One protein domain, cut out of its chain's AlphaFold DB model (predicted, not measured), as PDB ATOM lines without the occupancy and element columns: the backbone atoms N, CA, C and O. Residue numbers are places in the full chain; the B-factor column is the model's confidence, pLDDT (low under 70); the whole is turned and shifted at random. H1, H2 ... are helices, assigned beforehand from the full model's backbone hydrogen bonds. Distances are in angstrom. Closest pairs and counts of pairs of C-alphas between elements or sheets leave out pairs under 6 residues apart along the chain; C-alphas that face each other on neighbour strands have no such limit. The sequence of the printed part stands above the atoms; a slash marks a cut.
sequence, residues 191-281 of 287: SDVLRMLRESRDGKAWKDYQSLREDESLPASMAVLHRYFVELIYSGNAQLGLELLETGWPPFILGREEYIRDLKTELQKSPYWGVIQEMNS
ATOM      1  N   SER A 191     204.180 235.563 188.609       97.38
ATOM      2  CA  SER A 191     205.258 236.433 189.093       97.38
ATOM      3  C   SER A 191     205.848 237.287 187.968       97.38
ATOM      4  O   SER A 191     206.140 238.464 188.192       97.38
ATOM      5  N   ASP A 192     205.985 236.724 186.765       97.56
ATOM      6  CA  ASP A 192     206.442 237.455 185.580       97.56
ATOM      7  C   ASP A 192     205.443 238.536 185.187       97.56
ATOM      8  O   ASP A 192     205.828 239.691 185.029       97.56
ATOM      9  N   VAL A 193     204.151 238.206 185.148       97.19
ATOM     10  CA  VAL A 193     203.079 239.168 184.845       97.19
ATOM     11  C   VAL A 193     203.063 240.313 185.863       97.19
ATOM     12  O   VAL A 193     203.017 241.487 185.494       97.19
ATOM     13  N   LEU A 194     203.182 240.013 187.162       95.88
ATOM     14  CA  LEU A 194     203.267 241.044 188.204       95.88
ATOM     15  C   LEU A 194     204.521 241.916 188.075       95.88
ATOM     16  O   LEU A 194     204.503 243.089 188.455       95.88
ATOM     17  N   ARG A 195     205.634 241.360 187.593       95.81
ATOM     18  CA  ARG A 195     206.847 242.127 187.295       95.81
ATOM     19  C   ARG A 195     206.623 243.042 186.086       95.81
ATOM     20  O   ARG A 195     206.846 244.240 186.226       95.81
ATOM     21  N   MET A 196     206.088 242.524 184.980       95.19
ATOM     22  CA  MET A 196     205.747 243.304 183.780       95.19
ATOM     23  C   MET A 196     204.818 244.480 184.113       95.19
ATOM     24  O   MET A 196     205.077 245.612 183.705       95.19
ATOM     25  N   LEU A 197     203.776 244.247 184.922       93.12
ATOM     26  CA  LEU A 197     202.864 245.296 185.387       93.12
ATOM     27  C   LEU A 197     203.571 246.354 186.236       93.12
ATOM     28  O   LEU A 197     203.299 247.539 186.068       93.12
ATOM     29  N   ARG A 198     204.462 245.956 187.152       91.50
ATOM     30  CA  ARG A 198     205.218 246.908 187.983       91.50
ATOM     31  C   ARG A 198     206.117 247.797 187.134       91.50
ATOM     32  O   ARG A 198     206.014 249.012 187.229       91.50
ATOM     33  N   GLU A 199     206.905 247.202 186.246       90.06
ATOM     34  CA  GLU A 199     207.803 247.945 185.358       90.06
ATOM     35  C   GLU A 199     207.034 248.889 184.422       90.06
ATOM     36  O   GLU A 199     207.424 250.041 184.236       90.06
ATOM     37  N   SER A 200     205.883 248.442 183.906       88.00
ATOM     38  CA  SER A 200     204.986 249.273 183.090       88.00
ATOM     39  C   SER A 200     204.416 250.467 183.864       88.00
ATOM     40  O   SER A 200     204.135 251.516 183.285       88.00
ATOM     41  N   ARG A 201     204.252 250.329 185.185       84.56
ATOM     42  CA  ARG A 201     203.730 251.371 186.084       84.56
ATOM     43  C   ARG A 201     204.807 252.296 186.645       84.56
ATOM     44  O   ARG A 201     204.487 253.379 187.121       84.56
ATOM     45  N   ASP A 202     206.074 251.908 186.576       78.12
ATOM     46  CA  ASP A 202     207.179 252.729 187.075       78.12
ATOM     47  C   ASP A 202     207.586 253.859 186.111       78.12
ATOM     48  O   ASP A 202     208.299 254.789 186.520       78.12
ATOM     49  N   GLY A 203     207.082 253.817 184.871       66.19
ATOM     50  CA  GLY A 203     207.290 254.812 183.821       66.19
ATOM     51  C   GLY A 203     206.721 256.204 184.132       66.19
ATOM     52  O   GLY A 203     205.809 256.392 184.940       66.19
ATOM     53  N   LYS A 204     207.263 257.222 183.453       57.16
ATOM     54  CA  LYS A 204     207.048 258.645 183.771       57.16
ATOM     55  C   LYS A 204     205.576 259.097 183.768       57.16
ATOM     56  O   LYS A 204     205.230 259.923 184.599       57.16
ATOM     57  N   ALA A 205     204.680 258.553 182.935       53.28
ATOM     58  CA  ALA A 205     203.280 259.023 182.910       53.28
ATOM     59  C   ALA A 205     202.363 258.424 183.980       53.28
ATOM     60  O   ALA A 205     201.280 258.961 184.192       53.28
ATOM     61  N   TRP A 206     202.781 257.382 184.706       57.41
ATOM     62  CA  TRP A 206     202.111 257.062 185.973       57.41
ATOM     63  C   TRP A 206     202.398 258.126 187.042       57.41
ATOM     64  O   TRP A 206     201.647 258.244 188.007       57.41
ATOM     65  N   LYS A 207     203.467 258.916 186.858       60.97
ATOM     66  CA  LYS A 207     203.916 259.962 187.784       60.97
ATOM     67  C   LYS A 207     203.542 261.379 187.316       60.97
ATOM     68  O   LYS A 207     203.201 262.193 188.163       60.97
ATOM     69  N   ASP A 208     203.501 261.639 186.006       59.19
ATOM     70  CA  ASP A 208     203.241 262.959 185.400       59.19
ATOM     71  C   ASP A 208     202.107 262.923 184.347       59.19
ATOM     72  O   ASP A 208     202.312 263.198 183.166       59.19
ATOM     73  N   TYR A 209     200.874 262.609 184.759       55.69
ATOM     74  CA  TYR A 209     199.693 262.636 183.870       55.69
ATOM     75  C   TYR A 209     199.443 264.016 183.222       55.69
ATOM     76  O   TYR A 209     198.957 264.105 182.099       55.69
ATOM     77  N   GLN A 210     199.817 265.105 183.903       52.62
ATOM     78  CA  GLN A 210     199.548 266.477 183.450       52.62
ATOM     79  C   GLN A 210     200.386 266.930 182.241       52.62
ATOM     80  O   GLN A 210     200.129 268.007 181.709       52.62
ATOM     81  N   SER A 211     201.380 266.150 181.803       54.16
ATOM     82  CA  SER A 211     202.194 266.488 180.627       54.16
ATOM     83  C   SER A 211     201.731 265.820 179.332       54.16
ATOM     84  O   SER A 211     202.373 266.027 178.306       54.16
ATOM     85  N   LEU A 212     200.672 265.004 179.361       55.19
ATOM     86  CA  LEU A 212     200.151 264.353 178.159       55.19
ATOM     87  C   LEU A 212     199.372 265.375 177.326       55.19
ATOM     88  O   LEU A 212     198.334 265.874 177.757       55.19
ATOM     89  N   ARG A 213     199.899 265.723 176.151       54.22
ATOM     90  CA  ARG A 213     199.191 266.555 175.175       54.22
ATOM     91  C   ARG A 213     198.122 265.725 174.466       54.22
ATOM     92  O   ARG A 213     198.332 264.549 174.194       54.22
ATOM     93  N   GLU A 214     196.986 266.350 174.158       51.34
ATOM     94  CA  GLU A 214     195.849 265.715 173.466       51.34
ATOM     95  C   GLU A 214     196.172 265.264 172.023       51.34
ATOM     96  O   GLU A 214     195.365 264.558 171.422       51.34
ATOM     97  N   ASP A 215     197.324 265.654 171.458       50.09
ATOM     98  CA  ASP A 215     197.710 265.413 170.060       50.09
ATOM     99  C   ASP A 215     198.848 264.394 169.860       50.09
ATOM    100  O   ASP A 215     199.229 264.130 168.717       50.09
ATOM    101  N   GLU A 216     199.395 263.810 170.929       48.81
ATOM    102  CA  GLU A 216     200.610 262.999 170.836       48.81
ATOM    103  C   GLU A 216     200.339 261.498 170.615       48.81
ATOM    104  O   GLU A 216     199.355 260.916 171.077       48.81
ATOM    105  N   SER A 217     201.277 260.888 169.878       59.59
ATOM    106  CA  SER A 217     201.782 259.511 170.008       59.59
ATOM    107  C   SER A 217     201.441 258.822 171.333       59.59
ATOM    108  O   SER A 217     201.293 259.489 172.356       59.59
ATOM    109  N   LEU A 218     201.410 257.478 171.350       64.50
ATOM    110  CA  LEU A 218     201.355 256.733 172.616       64.50
ATOM    111  C   LEU A 218     202.331 257.385 173.596       64.50
ATOM    112  O   LEU A 218     203.503 257.542 173.241       64.50
ATOM    113  N   PRO A 219     201.873 257.813 174.785       65.69
ATOM    114  CA  PRO A 219     202.766 258.430 175.746       65.69
ATOM    115  C   PRO A 219     204.003 257.555 175.916       65.69
ATOM    116  O   PRO A 219     203.848 256.345 176.054       65.69
ATOM    117  N   ALA A 220     205.213 258.121 175.936       64.88
ATOM    118  CA  ALA A 220     206.447 257.329 176.078       64.88
ATOM    119  C   ALA A 220     206.403 256.373 177.293       64.88
ATOM    120  O   ALA A 220     207.022 255.318 177.329       64.88
ATOM    121  N   SER A 221     205.590 256.698 178.297       66.00
ATOM    122  CA  SER A 221     205.276 255.834 179.436       66.00
ATOM    123  C   SER A 221     204.583 254.512 179.112       66.00
ATOM    124  O   SER A 221     204.650 253.590 179.914       66.00
ATOM    125  N   MET A 222     203.865 254.441 177.997       83.06
ATOM    126  CA  MET A 222     203.202 253.244 177.499       83.06
ATOM    127  C   MET A 222     204.172 252.354 176.729       83.06
ATOM    128  O   MET A 222     203.809 251.218 176.459       83.06
ATOM    129  N   ALA A 223     205.394 252.813 176.425       87.81
ATOM    130  CA  ALA A 223     206.375 252.040 175.668       87.81
ATOM    131  C   ALA A 223     206.686 250.688 176.325       87.81
ATOM    132  O   ALA A 223     206.712 249.670 175.646       87.81
ATOM    133  N   VAL A 224     206.830 250.642 177.655       91.19
ATOM    134  CA  VAL A 224     207.114 249.386 178.376       91.19
ATOM    135  C   VAL A 224     205.936 248.411 178.294       91.19
ATOM    136  O   VAL A 224     206.137 247.233 178.008       91.19
ATOM    137  N   LEU A 225     204.705 248.896 178.498       92.75
ATOM    138  CA  LEU A 225     203.504 248.061 178.397       92.75
ATOM    139  C   LEU A 225     203.264 247.595 176.955       92.75
ATOM    140  O   LEU A 225     202.937 246.434 176.729       92.75
ATOM    141  N   HIS A 226     203.450 248.496 175.989       93.62
ATOM    142  CA  HIS A 226     203.363 248.218 174.560       93.62
ATOM    143  C   HIS A 226     204.383 247.157 174.146       93.62
ATOM    144  O   HIS A 226     204.001 246.179 173.510       93.62
ATOM    145  N   ARG A 227     205.642 247.284 174.587       95.00
ATOM    146  CA  ARG A 227     206.688 246.290 174.341       95.00
ATOM    147  C   ARG A 227     206.306 244.920 174.876       95.00
ATOM    148  O   ARG A 227     206.313 243.969 174.106       95.00
ATOM    149  N   TYR A 228     205.900 244.824 176.143       96.75
ATOM    150  CA  TYR A 228     205.481 243.537 176.701       96.75
ATOM    151  C   TYR A 228     204.275 242.949 175.979       96.75
ATOM    152  O   TYR A 228     204.237 241.748 175.734       96.75
ATOM    153  N   PHE A 229     203.301 243.776 175.598       97.50
ATOM    154  CA  PHE A 229     202.156 243.290 174.842       97.50
ATOM    155  C   PHE A 229     202.579 242.706 173.485       97.50
ATOM    156  O   PHE A 229     202.156 241.606 173.136       97.50
ATOM    157  N   VAL A 230     203.454 243.398 172.754       98.00
ATOM    158  CA  VAL A 230     203.968 242.941 171.456       98.00
ATOM    159  C   VAL A 230     204.832 241.684 171.600       98.00
ATOM    160  O   VAL A 230     204.618 240.726 170.863       98.00
ATOM    161  N   GLU A 231     205.742 241.623 172.573       97.69
ATOM    162  CA  GLU A 231     206.552 240.424 172.857       97.69
ATOM    163  C   GLU A 231     205.675 239.204 173.191       97.69
ATOM    164  O   GLU A 231     205.938 238.086 172.743       97.69
ATOM    165  N   LEU A 232     204.584 239.406 173.938       98.50
ATOM    166  CA  LEU A 232     203.623 238.342 174.233       98.50
ATOM    167  C   LEU A 232     202.875 237.882 172.982       98.50
ATOM    168  O   LEU A 232     202.627 236.690 172.841       98.50
ATOM    169  N   ILE A 233     202.556 238.780 172.049       98.50
ATOM    170  CA  ILE A 233     201.968 238.390 170.761       98.50
ATOM    171  C   ILE A 233     202.957 237.531 169.960       98.50
ATOM    172  O   ILE A 233     202.596 236.434 169.537       98.50
ATOM    173  N   TYR A 234     204.207 237.975 169.794       98.38
ATOM    174  CA  TYR A 234     205.207 237.261 168.978       98.38
ATOM    175  C   TYR A 234     205.620 235.914 169.572       98.38
ATOM    176  O   TYR A 234     206.049 235.033 168.837       98.38
ATOM    177  N   SER A 235     205.427 235.721 170.878       98.06
ATOM    178  CA  SER A 235     205.717 234.460 171.568       98.06
ATOM    179  C   SER A 235     204.528 233.499 171.691       98.06
ATOM    180  O   SER A 235     204.637 232.480 172.374       98.06
ATOM    181  N   GLY A 236     203.383 233.799 171.062       98.12
ATOM    182  CA  GLY A 236     202.189 232.938 171.095       98.12
ATOM    183  C   GLY A 236     201.322 233.091 172.353       98.12
ATOM    184  O   GLY A 236     200.506 232.228 172.663       98.12
ATOM    185  N   ASN A 237     201.496 234.182 173.099       98.44
ATOM    186  CA  ASN A 237     200.814 234.482 174.359       98.44
ATOM    187  C   ASN A 237     199.903 235.726 174.251       98.44
ATOM    188  O   ASN A 237     199.702 236.442 175.235       98.44
ATOM    189  N   ALA A 238     199.317 236.005 173.080       98.31
ATOM    190  CA  ALA A 238     198.549 237.232 172.835       98.31
ATOM    191  C   ALA A 238     197.355 237.418 173.784       98.31
ATOM    192  O   ALA A 238     197.027 238.553 174.121       98.31
ATOM    193  N   GLN A 239     196.705 236.334 174.226       98.12
ATOM    194  CA  GLN A 239     195.586 236.428 175.173       98.12
ATOM    195  C   GLN A 239     196.050 236.975 176.529       98.12
ATOM    196  O   GLN A 239     195.454 237.912 177.056       98.12
ATOM    197  N   LEU A 240     197.172 236.466 177.048       98.31
ATOM    198  CA  LEU A 240     197.806 237.027 178.242       98.31
ATOM    199  C   LEU A 240     198.265 238.471 177.996       98.31
ATOM    200  O   LEU A 240     198.170 239.315 178.882       98.31
ATOM    201  N   GLY A 241     198.734 238.767 176.784       97.69
ATOM    202  CA  GLY A 241     199.048 240.122 176.349       97.69
ATOM    203  C   GLY A 241     197.860 241.083 176.469       97.69
ATOM    204  O   GLY A 241     198.021 242.187 176.989       97.69
ATOM    205  N   LEU A 242     196.662 240.658 176.055       97.62
ATOM    206  CA  LEU A 242     195.432 241.437 176.221       97.62
ATOM    207  C   LEU A 242     195.086 241.658 177.693       97.62
ATOM    208  O   LEU A 242     194.757 242.779 178.072       97.62
ATOM    209  N   GLU A 243     195.195 240.627 178.528       97.38
ATOM    210  CA  GLU A 243     194.941 240.728 179.972       97.38
ATOM    211  C   GLU A 243     195.940 241.667 180.665       97.38
ATOM    212  O   GLU A 243     195.565 242.484 181.519       97.38
ATOM    213  N   LEU A 244     197.217 241.589 180.271       96.31
ATOM    214  CA  LEU A 244     198.272 242.491 180.724       96.31
ATOM    215  C   LEU A 244     197.949 243.927 180.322       96.31
ATOM    216  O   LEU A 244     198.045 244.826 181.158       96.31
ATOM    217  N   LEU A 245     197.552 244.142 179.067       94.38
ATOM    218  CA  LEU A 245     197.176 245.454 178.566       94.38
ATOM    219  C   LEU A 245     195.962 245.991 179.322       94.38
ATOM    220  O   LEU A 245     196.015 247.114 179.801       94.38
ATOM    221  N   GLU A 246     194.907 245.201 179.504       94.56
ATOM    222  CA  GLU A 246     193.708 245.587 180.253       94.56
ATOM    223  C   GLU A 246     194.028 245.999 181.694       94.56
ATOM    224  O   GLU A 246     193.550 247.031 182.165       94.56
ATOM    225  N   THR A 247     194.878 245.234 182.374       94.25
ATOM    226  CA  THR A 247     195.262 245.484 183.771       94.25
ATOM    227  C   THR A 247     196.281 246.623 183.911       94.25
ATOM    228  O   THR A 247     196.355 247.306 184.942       94.25
ATOM    229  N   GLY A 248     197.136 246.788 182.905       90.94
ATOM    230  CA  GLY A 248     198.216 247.767 182.863       90.94
ATOM    231  C   GLY A 248     197.791 249.126 182.317       90.94
ATOM    232  O   GLY A 248     198.464 250.116 182.610       90.94
ATOM    233  N   TRP A 249     196.691 249.183 181.558       89.62
ATOM    234  CA  TRP A 249     196.222 250.397 180.901       89.62
ATOM    235  C   TRP A 249     195.905 251.481 181.937       89.62
ATOM    236  O   TRP A 249     195.083 251.255 182.833       89.62
ATOM    237  N   PRO A 250     196.530 252.668 181.855       85.25
ATOM    238  CA  PRO A 250     196.252 253.729 182.808       85.25
ATOM    239  C   PRO A 250     194.785 254.179 182.707       85.25
ATOM    240  O   PRO A 250     194.329 254.520 181.617       85.25
ATOM    241  N   PRO A 251     194.036 254.249 183.825       83.62
ATOM    242  CA  PRO A 251     192.586 254.486 183.803       83.62
ATOM    243  C   PRO A 251     192.187 255.878 183.289       83.62
ATOM    244  O   PRO A 251     191.016 256.146 183.045       83.62
ATOM    245  N   PHE A 252     193.158 256.777 183.161       80.25
ATOM    246  CA  PHE A 252     192.999 258.155 182.710       80.25
ATOM    247  C   PHE A 252     193.397 258.368 181.238       80.25
ATOM    248  O   PHE A 252     193.286 259.486 180.735       80.25
ATOM    249  N   ILE A 253     193.882 257.322 180.557       79.44
ATOM    250  CA  ILE A 253     194.135 257.321 179.113       79.44
ATOM    251  C   ILE A 253     192.933 256.659 178.437       79.44
ATOM    252  O   ILE A 253     192.624 255.498 178.702       79.44
ATOM    253  N   LEU A 254     192.249 257.390 177.561       84.31
ATOM    254  CA  LEU A 254     191.168 256.848 176.735       84.31
ATOM    255  C   LEU A 254     191.741 256.112 175.511       84.31
ATOM    256  O   LEU A 254     192.910 256.273 175.174       84.31
ATOM    257  N   GLY A 255     190.909 255.336 174.816       87.19
ATOM    258  CA  GLY A 255     191.263 254.801 173.499       87.19
ATOM    259  C   GLY A 255     191.970 253.443 173.497       87.19
ATOM    260  O   GLY A 255     192.691 253.136 172.549       87.19
ATOM    261  N   ARG A 256     191.817 252.635 174.556       90.62
ATOM    262  CA  ARG A 256     192.426 251.294 174.655       90.62
ATOM    263  C   ARG A 256     191.979 250.398 173.502       90.62
ATOM    264  O   ARG A 256     192.802 249.742 172.868       90.62
ATOM    265  N   GLU A 257     190.682 250.381 173.223       92.81
ATOM    266  CA  GLU A 257     190.070 249.561 172.181       92.81
ATOM    267  C   GLU A 257     190.500 250.015 170.779       92.81
ATOM    268  O   GLU A 257     190.803 249.182 169.924       92.81
ATOM    269  N   GLU A 258     190.576 251.328 170.535       92.62
ATOM    270  CA  GLU A 258     191.144 251.906 169.314       92.62
ATOM    271  C   GLU A 258     192.613 251.520 169.148       92.62
ATOM    272  O   GLU A 258     193.007 251.081 168.073       92.62
ATOM    273  N   TYR A 259     193.411 251.617 170.212       92.38
ATOM    274  CA  TYR A 259     194.816 251.229 170.184       92.38
ATOM    275  C   TYR A 259     194.999 249.746 169.832       92.38
ATOM    276  O   TYR A 259     195.826 249.435 168.977       92.38
ATOM    277  N   ILE A 260     194.219 248.838 170.434       95.00
ATOM    278  CA  ILE A 260     194.277 247.399 170.118       95.00
ATOM    279  C   ILE A 260     193.952 247.167 168.636       95.00
ATOM    280  O   ILE A 260     194.650 246.411 167.956       95.00
ATOM    281  N   ARG A 261     192.917 247.839 168.118       95.50
ATOM    282  CA  ARG A 261     192.498 247.738 166.712       95.50
ATOM    283  C   ARG A 261     193.568 248.259 165.752       95.50
ATOM    284  O   ARG A 261     193.872 247.599 164.756       95.50
ATOM    285  N   ASP A 262     194.137 249.426 166.046       94.94
ATOM    286  CA  ASP A 262     195.194 250.024 165.235       94.94
ATOM    287  C   ASP A 262     196.453 249.143 165.261       94.94
ATOM    288  O   ASP A 262     197.049 248.912 164.212       94.94
ATOM    289  N   LEU A 263     196.834 248.607 166.431       95.81
ATOM    290  CA  LEU A 263     197.992 247.717 166.574       95.81
ATOM    291  C   LEU A 263     197.829 246.464 165.721       95.81
ATOM    292  O   LEU A 263     198.746 246.094 164.996       95.81
ATOM    293  N   LYS A 264     196.656 245.827 165.770       97.25
ATOM    294  CA  LYS A 264     196.353 244.663 164.927       97.25
ATOM    295  C   LYS A 264     196.493 245.002 163.443       97.25
ATOM    296  O   LYS A 264     197.071 244.223 162.693       97.25
ATOM    297  N   THR A 265     196.005 246.172 163.031       97.25
ATOM    298  CA  THR A 265     196.122 246.648 161.642       97.25
ATOM    299  C   THR A 265     197.581 246.862 161.237       97.25
ATOM    300  O   THR A 265     197.949 246.570 160.100       97.25
ATOM    301  N   GLU A 266     198.419 247.361 162.147       97.12
ATOM    302  CA  GLU A 266     199.847 247.535 161.882       97.12
ATOM    303  C   GLU A 266     200.568 246.190 161.788       97.12
ATOM    304  O   GLU A 266     201.244 245.930 160.800       97.12
ATOM    305  N   LEU A 267     200.344 245.293 162.752       97.25
ATOM    306  CA  LEU A 267     200.944 243.959 162.768       97.25
ATOM    307  C   LEU A 267     200.578 243.128 161.537       97.25
ATOM    308  O   LEU A 267     201.410 242.374 161.052       97.25
ATOM    309  N   GLN A 268     199.383 243.308 160.972       97.56
ATOM    310  CA  GLN A 268     198.975 242.655 159.722       97.56
ATOM    311  C   GLN A 268     199.830 243.027 158.501       97.56
ATOM    312  O   GLN A 268     199.742 242.355 157.473       97.56
ATOM    313  N   LYS A 269     200.646 244.084 158.586       97.56
ATOM    314  CA  LYS A 269     201.609 244.455 157.540       97.56
ATOM    315  C   LYS A 269     202.919 243.675 157.644       97.56
ATOM    316  O   LYS A 269     203.675 243.673 156.675       97.56
ATOM    317  N   SER A 270     203.178 243.035 158.786       96.12
ATOM    318  CA  SER A 270     204.382 242.240 158.999       96.12
ATOM    319  C   SER A 270     204.433 241.064 158.024       96.12
ATOM    320  O   SER A 270     203.430 240.358 157.865       96.12
ATOM    321  N   PRO A 271     205.601 240.774 157.418       94.81
ATOM    322  CA  PRO A 271     205.779 239.558 156.627       94.81
ATOM    323  C   PRO A 271     205.628 238.282 157.474       94.81
ATOM    324  O   PRO A 271     205.376 237.210 156.925       94.81
ATOM    325  N   TYR A 272     205.730 238.391 158.800       96.50
ATOM    326  CA  TYR A 272     205.632 237.281 159.747       96.50
ATOM    327  C   TYR A 272     204.222 237.110 160.331       96.50
ATOM    328  O   TYR A 272     203.972 236.147 161.060       96.50
ATOM    329  N   TRP A 273     203.273 237.998 159.992       97.56
ATOM    330  CA  TRP A 273     201.927 237.999 160.576       97.56
ATOM    331  C   TRP A 273     201.202 236.658 160.443       97.56
ATOM    332  O   TRP A 273     200.503 236.261 161.368       97.56
ATOM    333  N   GLY A 274     201.374 235.942 159.327       97.75
ATOM    334  CA  GLY A 274     200.709 234.652 159.113       97.75
ATOM    335  C   GLY A 274     201.021 233.632 160.213       97.75
ATOM    336  O   GLY A 274     200.100 233.057 160.790       97.75
ATOM    337  N   VAL A 275     202.304 233.476 160.555       97.69
ATOM    338  CA  VAL A 275     202.748 232.570 161.628       97.69
ATOM    339  C   VAL A 275     202.340 233.101 163.000       97.69
ATOM    340  O   VAL A 275     201.802 232.354 163.814       97.69
ATOM    341  N   ILE A 276     202.499 234.406 163.239       98.19
ATOM    342  CA  ILE A 276     202.095 235.043 164.501       98.19
ATOM    343  C   ILE A 276     200.594 234.851 164.757       98.19
ATOM    344  O   ILE A 276     200.178 234.572 165.881       98.19
ATOM    345  N   GLN A 277     199.764 234.980 163.723       97.94
ATOM    346  CA  GLN A 277     198.323 234.777 163.815       97.94
ATOM    347  C   GLN A 277     197.985 233.326 164.165       97.94
ATOM    348  O   GLN A 277     197.136 233.094 165.025       97.94
ATOM    349  N   GLU A 278     198.644 232.363 163.522       97.50
ATOM    350  CA  GLU A 278     198.435 230.934 163.765       97.50
ATOM    351  C   GLU A 278     198.801 230.537 165.203       97.50
ATOM    352  O   GLU A 278     197.976 229.933 165.897       97.50
ATOM    353  N   MET A 279     199.970 230.979 165.687       97.62
ATOM    354  CA  MET A 279     200.438 230.767 167.067       97.62
ATOM    355  C   MET A 279     199.446 231.273 168.121       97.62
ATOM    356  O   MET A 279     199.419 230.776 169.243       97.62
ATOM    357  N   ASN A 280     198.634 232.270 167.767       98.12
ATOM    358  CA  ASN A 280     197.699 232.932 168.665       98.12
ATOM    359  C   ASN A 280     196.229 232.644 168.338       98.12
ATOM    360  O   ASN A 280     195.370 233.348 168.857       98.12
ATOM    361  N   SER A 281     195.920 231.642 167.509       96.81
ATOM    362  CA  SER A 281     194.579 231.373 166.944       96.81
ATOM    363  C   SER A 281     193.416 231.337 167.950       96.81
ATOM    364  O   SER A 281     192.292 231.707 167.607       96.81
TER     365      SER A 281
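What this domain is: This is residues 191 to 281 of the 287 residues of an uncharacterized protein of bacterium (UniProt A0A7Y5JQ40). H1, H3 and H4 form an up-and-down bundle, each running against the one before, with H2 and residues 208 to 219 at one end, H6 at the other, and H5 near H4. The printed part has 91 residues with six named helices and no named strand: all helix. It is compact, radius of gyration of the C-alphas 13.6 A, spanning 40 by 33 by 17 A.

Where its parts are: Find C-alpha 191 at (205.258, 236.433, 189.093); from there H1 runs to residue 202. Next come H2, 204 to 207, H3, 220 to 234, H4, 238 to 248, H5, 256 to 267, and H6, 273 to 279, ending at (200.438, 230.767, 167.067).

How they stand to each other: Look at H3, the hub: with H4 it forms a hairpin at a shallow tilt of 21 degrees, closest C-alphas Phe 229 and Gly 241, 4.7 A. It touches H1 too, closest C-alphas Ser 200 and Leu 225, 5.1 A. H1, H4, H5 and H6 have every O i to N i+4 pair within hydrogen-bond range, H3 9 of 11.

The domain as a whole: H2 to H3 is a long link; pLDDT is under 70 at residues 203 to 221.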